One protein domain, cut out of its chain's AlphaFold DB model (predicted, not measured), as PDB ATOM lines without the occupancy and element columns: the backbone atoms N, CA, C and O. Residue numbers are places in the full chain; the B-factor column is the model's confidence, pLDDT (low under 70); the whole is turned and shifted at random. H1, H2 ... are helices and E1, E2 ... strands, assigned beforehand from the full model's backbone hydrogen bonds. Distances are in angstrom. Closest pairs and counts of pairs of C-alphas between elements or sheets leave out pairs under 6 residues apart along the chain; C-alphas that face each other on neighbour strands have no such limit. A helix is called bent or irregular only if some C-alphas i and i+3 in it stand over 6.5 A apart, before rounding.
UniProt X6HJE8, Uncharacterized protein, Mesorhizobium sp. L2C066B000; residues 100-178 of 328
ATOM      1  N   TYR A 100      59.781 217.312 -83.836       96.06
ATOM      2  CA  TYR A 100      60.438 218.332 -83.038       96.06
ATOM      3  C   TYR A 100      61.234 219.265 -83.943       96.06
ATOM      4  O   TYR A 100      61.725 218.862 -85.001       96.06
ATOM      5  N   ARG A 101      61.378 220.524 -83.531       94.75
ATOM      6  CA  ARG A 101      62.129 221.540 -84.267       94.75
ATOM      7  C   ARG A 101      63.217 222.148 -83.399       94.75
ATOM      8  O   ARG A 101      62.941 222.691 -82.335       94.75
ATOM      9  N   CYS A 102      64.433 222.128 -83.929       93.38
ATOM     10  CA  CYS A 102      65.521 223.013 -83.527       93.38
ATOM     11  C   CYS A 102      65.947 223.856 -84.752       93.38
ATOM     12  O   CYS A 102      65.115 224.528 -85.364       93.38
ATOM     13  N   HIS A 103      67.214 223.784 -85.172       90.81
ATOM     14  CA  HIS A 103      67.700 224.259 -86.474       90.81
ATOM     15  C   HIS A 103      67.280 223.354 -87.652       90.81
ATOM     16  O   HIS A 103      67.344 223.774 -88.805       90.81
ATOM     17  N   LYS A 104      66.839 222.124 -87.366       93.94
ATOM     18  CA  LYS A 104      66.233 221.171 -88.309       93.94
ATOM     19  C   LYS A 104      64.923 220.643 -87.729       93.94
ATOM     20  O   LYS A 104      64.697 220.747 -86.521       93.94
ATOM     21  N   VAL A 105      64.072 220.087 -88.586       93.12
ATOM     22  CA  VAL A 105      62.900 219.317 -88.155       93.12
ATOM     23  C   VAL A 105      63.296 217.848 -88.097       93.12
ATOM     24  O   VAL A 105      63.895 217.338 -89.040       93.12
ATOM     25  N   VAL A 106      62.987 217.189 -86.988       96.06
ATOM     26  CA  VAL A 106      63.295 215.775 -86.750       96.06
ATOM     27  C   VAL A 106      62.069 215.058 -86.207       96.06
ATOM     28  O   VAL A 106      61.182 215.689 -85.633       96.06
ATOM     29  N   GLN A 107      62.018 213.745 -86.374       95.56
ATOM     30  CA  GLN A 107      61.099 212.872 -85.656       95.56
ATOM     31  C   GLN A 107      61.848 212.232 -84.497       95.56
ATOM     32  O   GLN A 107      62.996 211.823 -84.668       95.56
ATOM     33  N   ALA A 108      61.237 212.174 -83.317       96.44
ATOM     34  CA  ALA A 108      61.902 211.571 -82.172       96.44
ATOM     35  C   ALA A 108      60.951 210.825 -81.241       96.44
ATOM     36  O   ALA A 108      59.818 211.251 -81.014       96.44
ATOM     37  N   LEU A 109      61.456 209.734 -80.667       96.19
ATOM     38  CA  LEU A 109      60.789 208.943 -79.640       96.19
ATOM     39  C   LEU A 109      61.687 208.821 -78.419       96.19
ATOM     40  O   LEU A 109      62.855 208.451 -78.539       96.19
ATOM     41  N   LYS A 110      61.119 209.090 -77.245       97.19
ATOM     42  CA  LYS A 110      61.784 208.817 -75.976       97.19
ATOM     43  C   LYS A 110      61.801 207.313 -75.737       97.19
ATOM     44  O   LYS A 110      60.786 206.645 -75.946       97.19
ATOM     45  N   LEU A 111      62.951 206.779 -75.348       97.12
ATOM     46  CA  LEU A 111      63.150 205.348 -75.131       97.12
ATOM     47  C   LEU A 111      63.083 205.035 -73.637       97.12
ATOM     48  O   LEU A 111      63.564 205.815 -72.826       97.12
ATOM     49  N   THR A 112      62.520 203.888 -73.266       96.44
ATOM     50  CA  THR A 112      62.545 203.362 -71.886       96.44
ATOM     51  C   THR A 112      63.524 202.212 -71.721       96.44
ATOM     52  O   THR A 112      64.087 202.048 -70.645       96.44
ATOM     53  N   ASP A 113      63.724 201.412 -72.767       95.94
ATOM     54  CA  ASP A 113      64.645 200.280 -72.723       95.94
ATOM     55  C   ASP A 113      65.298 200.041 -74.086       95.94
ATOM     56  O   ASP A 113      64.715 200.325 -75.139       95.94
ATOM     57  N   ILE A 114      66.528 199.532 -74.056       95.69
ATOM     58  CA  ILE A 114      67.345 199.235 -75.232       95.69
ATOM     59  C   ILE A 114      67.978 197.867 -75.008       95.69
ATOM     60  O   ILE A 114      68.952 197.721 -74.270       95.69
ATOM     61  N   THR A 115      67.441 196.854 -75.681       95.56
ATOM     62  CA  THR A 115      67.913 195.477 -75.544       95.56
ATOM     63  C   THR A 115      68.759 195.094 -76.752       95.56
ATOM     64  O   THR A 115      68.297 195.129 -77.892       95.56
ATOM     65  N   ARG A 116      70.010 194.687 -76.513       94.69
ATOM     66  CA  ARG A 116      70.897 194.152 -77.553       94.69
ATOM     67  C   ARG A 116      70.859 192.630 -77.559       94.69
ATOM     68  O   ARG A 116      71.206 191.989 -76.570       94.69
ATOM     69  N   ASN A 117      70.528 192.055 -78.706       93.38
ATOM     70  CA  ASN A 117      70.694 190.633 -78.947       93.38
ATOM     71  C   ASN A 117      72.175 190.345 -79.253       93.38
ATOM     72  O   ASN A 117      72.719 190.816 -80.251       93.38
ATOM     73  N   LEU A 118      72.847 189.604 -78.369       90.94
ATOM     74  CA  LEU A 118      74.274 189.286 -78.504       90.94
ATOM     75  C   LEU A 118      74.561 188.283 -79.627       90.94
ATOM     76  O   LEU A 118      75.672 188.284 -80.155       90.94
ATOM     77  N   ASP A 119      73.574 187.470 -80.009       90.06
ATOM     78  CA  ASP A 119      73.734 186.438 -81.034       90.06
ATOM     79  C   ASP A 119      73.628 187.031 -82.443       90.06
ATOM     80  O   ASP A 119      74.402 186.679 -83.332       90.06
ATOM     81  N   THR A 120      72.684 187.952 -82.654       90.62
ATOM     82  CA  THR A 120      72.446 188.582 -83.966       90.62
ATOM     83  C   THR A 120      73.105 189.950 -84.110       90.62
ATOM     84  O   THR A 120      73.243 190.456 -85.222       90.62
ATOM     85  N   GLY A 121      73.492 190.581 -82.999       89.44
ATOM     86  CA  GLY A 121      73.947 191.970 -82.966       89.44
ATOM     87  C   GLY A 121      72.826 193.000 -83.146       89.44
ATOM     88  O   GLY A 121      73.114 194.196 -83.129       89.44
ATOM     89  N   GLN A 122      71.573 192.558 -83.296       93.25
ATOM     90  CA  GLN A 122      70.410 193.423 -83.463       93.25
ATOM     91  C   GLN A 122      70.071 194.138 -82.151       93.25
ATOM     92  O   GLN A 122      70.259 193.594 -81.061       93.25
ATOM     93  N   VAL A 123      69.582 195.370 -82.258       95.62
ATOM     94  CA  VAL A 123      69.217 196.195 -81.105       95.62
ATOM     95  C   VAL A 123      67.748 196.540 -81.208       95.62
ATOM     96  O   VAL A 123      67.343 197.174 -82.175       95.62
ATOM     97  N   THR A 124      66.980 196.143 -80.206       96.56
ATOM     98  CA  THR A 124      65.554 196.432 -80.110       96.56
ATOM     99  C   THR A 124      65.353 197.621 -79.173       96.56
ATOM    100  O   THR A 124      65.840 197.632 -78.041       96.56
ATOM    101  N   LEU A 125      64.654 198.638 -79.669       96.69
ATOM    102  CA  LEU A 125      64.336 199.882 -78.982       96.69
ATOM    103  C   LEU A 125      62.899 199.819 -78.465       96.69
ATOM    104  O   LEU A 125      61.976 199.535 -79.227       96.69
ATOM    105  N   THR A 126      62.708 200.115 -77.180       96.69
ATOM    106  CA  THR A 126      61.388 200.156 -76.539       96.69
ATOM    107  C   THR A 126      61.013 201.608 -76.232       96.69
ATOM    108  O   THR A 126      61.637 202.210 -75.351       96.69
ATOM    109  N   PRO A 127      60.020 202.190 -76.930       96.75
ATOM    110  CA  PRO A 127      59.533 203.542 -76.650       96.75
ATOM    111  C   PRO A 127      58.895 203.671 -75.258       96.75
ATOM    112  O   PRO A 127      58.328 202.714 -74.736       96.75
ATOM    113  N   GLU A 128      58.954 204.868 -74.670       95.88
ATOM    114  CA  GLU A 128      58.236 205.193 -73.427       95.88
ATOM    115  C   GLU A 128      56.722 205.274 -73.635       95.88
ATOM    116  O   GLU A 128      55.937 204.815 -72.797       95.88
ATOM    117  N   ASP A 129      56.302 205.821 -74.775       92.81
ATOM    118  CA  ASP A 129      54.898 205.844 -75.147       92.81
ATOM    119  C   ASP A 129      54.456 204.465 -75.657       92.81
ATOM    120  O   ASP A 129      54.874 203.993 -76.715       92.81
ATOM    121  N   LYS A 130      53.556 203.841 -74.891       91.19
ATOM    122  CA  LYS A 130      52.986 202.511 -75.147       91.19
ATOM    123  C   LYS A 130      52.100 202.451 -76.392       91.19
ATOM    124  O   LYS A 130      51.670 201.359 -76.758       91.19
ATOM    125  N   SER A 131      51.778 203.594 -77.001       88.44
ATOM    126  CA  SER A 131      51.103 203.640 -78.300       88.44
ATOM    127  C   SER A 131      51.991 203.096 -79.430       88.44
ATOM    128  O   SER A 131      51.470 202.577 -80.418       88.44
ATOM    129  N   TYR A 132      53.318 203.123 -79.251       91.94
ATOM    130  CA  TYR A 132      54.293 202.592 -80.198       91.94
ATOM    131  C   TYR A 132      54.798 201.210 -79.760       91.94
ATOM    132  O   TYR A 132      55.105 200.970 -78.592       91.94
ATOM    133  N   GLN A 133      54.901 200.285 -80.717       92.75
ATOM    134  CA  GLN A 133      55.483 198.962 -80.483       92.75
ATOM    135  C   GLN A 133      57.019 199.042 -80.448       92.75
ATOM    136  O   GLN A 133      57.593 199.883 -81.147       92.75
ATOM    137  N   PRO A 134      57.700 198.160 -79.691       95.50
ATOM    138  CA  PRO A 134      59.147 198.012 -79.792       95.50
ATOM    139  C   PRO A 134      59.578 197.701 -81.230       95.50
ATOM    140  O   PRO A 134      58.909 196.937 -81.930       95.50
ATOM    141  N   PHE A 135      60.693 198.282 -81.668       94.62
ATOM    142  CA  PHE A 135      61.192 198.142 -83.038       94.62
ATOM    143  C   PHE A 135      62.714 198.013 -83.074       94.62
ATOM    144  O   PHE A 135      63.411 198.419 -82.145       94.62
ATOM    145  N   ASP A 136      63.244 197.449 -84.156       95.56
ATOM    146  CA  ASP A 136      64.682 197.249 -84.300       95.56
ATOM    147  C   ASP A 136      65.378 198.502 -84.843       95.56
ATOM    148  O   ASP A 136      64.927 199.132 -85.803       95.56
ATOM    149  N   ALA A 137      66.501 198.862 -84.226       94.56
ATOM    150  CA  ALA A 137      67.314 199.996 -84.628       94.56
ATOM    151  C   ALA A 137      67.968 199.748 -86.001       94.56
ATOM    152  O   ALA A 137      68.388 198.623 -86.295       94.56
ATOM    153  N   PRO A 138      68.141 200.799 -86.826       93.19
ATOM    154  CA  PRO A 138      68.826 200.664 -88.101       93.19
ATOM    155  C   PRO A 138      70.306 200.270 -87.915       93.19
ATOM    156  O   PRO A 138      70.912 200.576 -86.879       93.19
ATOM    157  N   PRO A 139      70.929 199.622 -88.919       90.75
ATOM    158  CA  PRO A 139      72.328 199.207 -88.847       90.75
ATOM    159  C   PRO A 139      73.276 200.362 -88.495       90.75
ATOM    160  O   PRO A 139      73.130 201.485 -88.979       90.75
ATOM    161  N   GLY A 140      74.260 200.093 -87.632       90.00
ATOM    162  CA  GLY A 140      75.243 201.091 -87.188       90.00
ATOM    163  C   GLY A 140      74.701 202.161 -86.228       90.00
ATOM    164  O   GLY A 140      75.461 203.024 -85.791       90.00
ATOM    165  N   TRP A 141      73.416 202.125 -85.852       95.06
ATOM    166  CA  TRP A 141      72.861 203.064 -84.869       95.06
ATOM    167  C   TRP A 141      73.501 202.890 -83.485       95.06
ATOM    168  O   TRP A 141      73.905 203.870 -82.863       95.06
ATOM    169  N   TYR A 142      73.674 201.640 -83.040       93.75
ATOM    170  CA  TYR A 142      74.211 201.317 -81.712       93.75
ATOM    171  C   TYR A 142      75.673 201.736 -81.513       93.75
ATOM    172  O   TYR A 142      76.085 202.037 -80.401       93.75
ATOM    173  N   GLU A 143      76.471 201.807 -82.577       92.88
ATOM    174  CA  GLU A 143      77.865 202.272 -82.485       92.88
ATOM    175  C   GLU A 143      77.961 203.751 -82.083       92.88
ATOM    176  O   GLU A 143      78.979 204.189 -81.549       92.88
ATOM    177  N   ARG A 144      76.886 204.512 -82.323       91.56
ATOM    178  CA  ARG A 144      76.742 205.931 -81.969       91.56
ATOM    179  C   ARG A 144      75.911 206.136 -80.700       91.56
ATOM    180  O   ARG A 144      75.663 207.275 -80.308       91.56
ATOM    181  N   PHE A 145      75.441 205.049 -80.091       92.62
ATOM    182  CA  PHE A 145      74.686 205.091 -78.851       92.62
ATOM    183  C   PHE A 145      75.651 205.269 -77.675       92.62
ATOM    184  O   PHE A 145      76.556 204.464 -77.459       92.62
ATOM    185  N   HIS A 146      75.440 206.336 -76.908       90.62
ATOM    186  CA  HIS A 146      76.221 206.662 -75.714       90.62
ATOM    187  C   HIS A 146      75.325 206.817 -74.477       90.62
ATOM    188  O   HIS A 146      75.678 207.541 -73.547       90.62
ATOM    189  N   GLY A 147      74.158 206.163 -74.479       88.19
ATOM    190  CA  GLY A 147      73.257 206.164 -73.333       88.19
ATOM    191  C   GLY A 147      73.790 205.332 -72.171       88.19
ATOM    192  O   GLY A 147      74.760 204.580 -72.288       88.19
ATOM    193  N   SER A 148      73.143 205.495 -71.026       90.25
ATOM    194  CA  SER A 148      73.466 204.787 -69.787       90.25
ATOM    195  C   SER A 148      72.189 204.252 -69.154       90.25
ATOM    196  O   SER A 148      71.101 204.686 -69.519       90.25
ATOM    197  N   ASP A 149      72.306 203.383 -68.152       89.56
ATOM    198  CA  ASP A 149      71.139 202.857 -67.422       89.56
ATOM    199  C   ASP A 149      70.273 203.964 -66.785       89.56
ATOM    200  O   ASP A 149      69.100 203.748 -66.496       89.56
ATOM    201  N   ASN A 150      70.840 205.160 -66.573       92.38
ATOM    202  CA  ASN A 150      70.119 206.322 -66.048       92.38
ATOM    203  C   ASN A 150      69.472 207.191 -67.140       92.38
ATOM    204  O   ASN A 150      68.605 208.000 -66.820       92.38
ATOM    205  N   ASP A 151      69.921 207.080 -68.393       95.06
ATOM    206  CA  ASP A 151      69.409 207.862 -69.521       95.06
ATOM    207  C   ASP A 151      69.481 207.049 -70.817       95.06
ATOM    208  O   ASP A 151      70.526 206.936 -71.471       95.06
ATOM    209  N   THR A 152      68.330 206.504 -71.186       95.88
ATOM    210  CA  THR A 152      68.076 205.823 -72.456       95.88
ATOM    211  C   THR A 152      67.913 206.802 -73.620       95.88
ATOM    212  O   THR A 152      68.095 206.405 -74.772       95.88
ATOM    213  N   GLY A 153      67.655 208.082 -73.343       97.06
ATOM    214  CA  GLY A 153      67.575 209.169 -74.314       97.06
ATOM    215  C   GLY A 153      66.447 209.043 -75.341       97.06
ATOM    216  O   GLY A 153      65.436 208.365 -75.146       97.06
ATOM    217  N   TYR A 154      66.647 209.722 -76.466       97.62
ATOM    218  CA  TYR A 154      65.744 209.750 -77.607       97.62
ATOM    219  C   TYR A 154      66.351 209.028 -78.810       97.62
ATOM    220  O   TYR A 154      67.512 209.240 -79.173       97.62
ATOM    221  N   PHE A 155      65.526 208.235 -79.491       97.12
ATOM    222  CA  PHE A 155      65.754 207.863 -80.881       97.12
ATOM    223  C   PHE A 155      65.345 209.037 -81.769       97.12
ATOM    224  O   PHE A 155      64.209 209.494 -81.679       97.12
ATOM    225  N   VAL A 156      66.252 209.525 -82.616       96.31
ATOM    226  CA  VAL A 156      66.019 210.681 -83.492       96.31
ATOM    227  C   VAL A 156      66.217 210.272 -84.945       96.31
ATOM    228  O   VAL A 156      67.304 209.820 -85.310       96.31
ATOM    229  N   GLN A 157      65.201 210.493 -85.775       95.50
ATOM    230  CA  GLN A 157      65.217 210.270 -87.216       95.50
ATOM    231  C   GLN A 157      65.079 211.597 -87.971       95.50
ATOM    232  O   GLN A 157      64.243 212.449 -87.653       95.50
ATOM    233  N   TYR A 158      65.934 211.781 -88.969       94.25
ATOM    234  CA  TYR A 158      65.959 212.948 -89.842       94.25
ATOM    235  C   TYR A 158      65.190 212.669 -91.141       94.25
ATOM    236  O   TYR A 158      64.926 211.522 -91.496       94.25
ATOM    237  N   GLU A 159      64.852 213.732 -91.871       90.19
ATOM    238  CA  GLU A 159      64.121 213.650 -93.146       90.19
ATOM    239  C   GLU A 159      64.903 212.916 -94.252       90.19
ATOM    240  O   GLU A 159      64.306 212.335 -95.150       90.19
ATOM    241  N   ASP A 160      66.235 212.885 -94.167       89.75
ATOM    242  CA  ASP A 160      67.112 212.130 -95.073       89.75
ATOM    243  C   ASP A 160      67.189 210.626 -94.736       89.75
ATOM    244  O   ASP A 160      67.962 209.890 -95.351       89.75
ATOM    245  N   GLY A 161      66.416 210.165 -93.746       91.00
ATOM    246  CA  GLY A 161      66.424 208.793 -93.246       91.00
ATOM    247  C   GLY A 161      67.571 208.490 -92.277       91.00
ATOM    248  O   GLY A 161      67.609 207.402 -91.693       91.00
ATOM    249  N   PHE A 162      68.489 209.433 -92.043       93.81
ATOM    250  CA  PHE A 162      69.545 209.248 -91.057       93.81
ATOM    251  C   PHE A 162      68.939 209.120 -89.657       93.81
ATOM    252  O   PHE A 162      67.965 209.786 -89.314       93.81
ATOM    253  N   SER A 163      69.518 208.249 -88.830       94.94
ATOM    254  CA  SER A 163      69.042 207.998 -87.468       94.94
ATOM    255  C   SER A 163      70.186 208.092 -86.462       94.94
ATOM    256  O   SER A 163      71.285 207.564 -86.681       94.94
ATOM    257  N   SER A 164      69.917 208.755 -85.341       95.69
ATOM    258  CA  SER A 164      70.876 209.027 -84.268       95.69
ATOM    259  C   SER A 164      70.237 208.884 -82.889       95.69
ATOM    260  O   SER A 164      69.021 208.735 -82.772       95.69
ATOM    261  N   TRP A 165      71.069 208.910 -81.854       97.25
ATOM    262  CA  TRP A 165      70.648 208.965 -80.461       97.25
ATOM    263  C   TRP A 165      70.934 210.358 -79.889       97.25
ATOM    264  O   TRP A 165      71.949 210.967 -80.237       97.25
ATOM    265  N   SER A 166      70.061 210.853 -79.013       96.56
ATOM    266  CA  SER A 166      70.273 212.102 -78.276       96.56
ATOM    267  C   SER A 166      69.993 211.897 -76.783       96.56
ATOM    268  O   SER A 166      68.995 211.248 -76.465       96.56
ATOM    269  N   PRO A 167      70.825 212.422 -75.862       97.19
ATOM    270  CA  PRO A 167      70.537 212.348 -74.430       97.19
ATOM    271  C   PRO A 167      69.278 213.154 -74.072       97.19
ATOM    272  O   PRO A 167      68.966 214.138 -74.747       97.19
ATOM    273  N   THR A 168      68.568 212.761 -73.010       97.31
ATOM    274  CA  THR A 168      67.247 213.330 -72.671       97.31
ATOM    275  C   THR A 168      67.314 214.833 -72.395       97.31
ATOM    276  O   THR A 168      66.590 215.603 -73.022       97.31
ATOM    277  N   GLU A 169      68.211 215.266 -71.506       96.75
ATOM    278  CA  GLU A 169      68.300 216.669 -71.068       96.75
ATOM    279  C   GLU A 169      68.672 217.634 -72.220       96.75
ATOM    280  O   GLU A 169      67.908 218.565 -72.478       96.75
ATOM    281  N   PRO A 170      69.739 217.404 -73.017       96.38
ATOM    282  CA  PRO A 170      70.044 218.248 -74.176       96.38
ATOM    283  C   PRO A 170      68.958 218.248 -75.258       96.38
ATOM    284  O   PRO A 170      68.819 219.240 -75.980       96.38
ATOM    285  N   PHE A 171      68.224 217.142 -75.418       97.19
ATOM    286  CA  PHE A 171      67.144 217.065 -76.393       97.19
ATOM    287  C   PHE A 171      65.953 217.919 -75.950       97.19
ATOM    288  O   PHE A 171      65.515 218.785 -76.705       97.19
ATOM    289  N   GLU A 172      65.466 217.737 -74.723       96.50
ATOM    290  CA  GLU A 172      64.323 218.490 -74.190       96.50
ATOM    291  C   GLU A 172      64.619 220.002 -74.080       96.50
ATOM    292  O   GLU A 172      63.743 220.814 -74.382       96.50
ATOM    293  N   ASP A 173      65.857 220.396 -73.757       96.94
ATOM    294  CA  ASP A 173      66.268 221.810 -73.709       96.94
ATOM    295  C   ASP A 173      66.437 222.442 -75.104       96.94
ATOM    296  O   ASP A 173      66.219 223.645 -75.293       96.94
ATOM    297  N   GLY A 174      66.871 221.653 -76.093       95.81
ATOM    298  CA  GLY A 174      67.242 222.139 -77.425       95.81
ATOM    299  C   GLY A 174      66.141 222.052 -78.482       95.81
ATOM    300  O   GLY A 174      66.245 222.698 -79.533       95.81
ATOM    301  N   TYR A 175      65.105 221.252 -78.239       96.81
ATOM    302  CA  TYR A 175      64.078 220.934 -79.222       96.81
ATOM    303  C   TYR A 175      62.693 221.345 -78.738       96.81
ATOM    304  O   TYR A 175      62.240 220.992 -77.657       96.81
ATOM    305  N   SER A 176      61.966 222.059 -79.594       95.69
ATOM    306  CA  SER A 176      60.560 222.369 -79.353       95.69
ATOM    307  C   SER A 176      59.680 221.341 -80.053       95.69
ATOM    308  O   SER A 176      59.808 221.147 -81.265       95.69
ATOM    309  N   LEU A 177      58.776 220.700 -79.308       94.38
ATOM    310  CA  LEU A 177      57.745 219.835 -79.880       94.38
ATOM    311  C   LEU A 177      56.933 220.642 -80.898       94.38
ATOM    312  O   LEU A 177      56.376 221.694 -80.578       94.38
ATOM    313  N   MET A 178      56.892 220.168 -82.140       90.25
ATOM    314  CA  MET A 178      56.005 220.741 -83.138       90.25
ATOM    315  C   MET A 178      54.599 220.197 -82.911       90.25
ATOM    316  O   MET A 178      54.452 219.008 -82.615       90.25
TER     317      MET A 178
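This is residues 100 to 178 of the 328 residues of an uncharacterized protein of Mesorhizobium sp. L2C066B000 (UniProt X6HJE8). One strongly twisted, curled sheet of four strands is built round a long bent strand, E1, whose first part pairs with the hairpin E3 and E4 and whose second part folds back with E2 as another hairpin. A single short helix, H1, covers E3 on one face of the sheet, and a long unnamed stretch, residues 128 to 153, leads from E2 to E3. The printed part has 79 residues, with four named strands and then one named helix, in the order E1, E2, E3, E4, H1; the sheet's order is E2, E1, E3, E4, antiparallel throughout. The class is mixed, helices and strands, with 33 residues in named elements, under half of those printed. The whole is compact, with a radius of gyration of the C-alphas of 12.3 A and spans of 38 by 27 by 25 A.

E1, residues 105 to 116, begins at C-alpha 105 at (62.900, 219.317, -88.155) and measures 28.5 A from first to last C-alpha. E2, residues 123 to 127, measures 12.9 A. E3, residues 154 to 158, begins at C-alpha 154 at (65.744, 209.750, -77.607) and measures 12.6 A. E4 is residues 163 to 166, 10.1 A. H1, residues 168 to 174, measures 10.0 A and ends at C-alpha 174 at (67.242, 222.139, -77.425).

E1 bends by 82 degrees at residue 112, and its pairing is staggered: residues 106 to 110 pair with E3, residues 111 to 116 with E2. Between E1 and E3, antiparallel at 136 degrees, N 109 and O 155 are 2.9 A apart, within hydrogen-bond range. E1 and E2 form a hairpin, antiparallel at 116 degrees, with N 124 and O 115 within range at 2.8 A. E3 and E4 form another, antiparallel at 142 degrees, with N 156 and O 164 at 2.9 A. The edge strands E2 and E4 are apart. Residues 124 to 125 of E2 also pair with residues 135 to 136, antiparallel. H1 is on the sheet at a height over the sheet of 10.0 A; it lies over E3 and runs along the strands, at 4 degrees to E3 on the local plane. The closest C-alphas of E3 and H1 are those of Tyr 154 and Thr 168, 6.3 A apart. In H1 every O i to N i+4 pair is within hydrogen-bond range.

The two C-alphas farthest apart, those of His 103 and Asp 119, are 38.7 A from each other, while those of Tyr 100 and Met 178, the first and last printed, are 5.0 A apart. The link from E2 to E3 is long, with 26 residues. The printed part has no cut; its mean pLDDT is 94.2, and no printed residue is under 70.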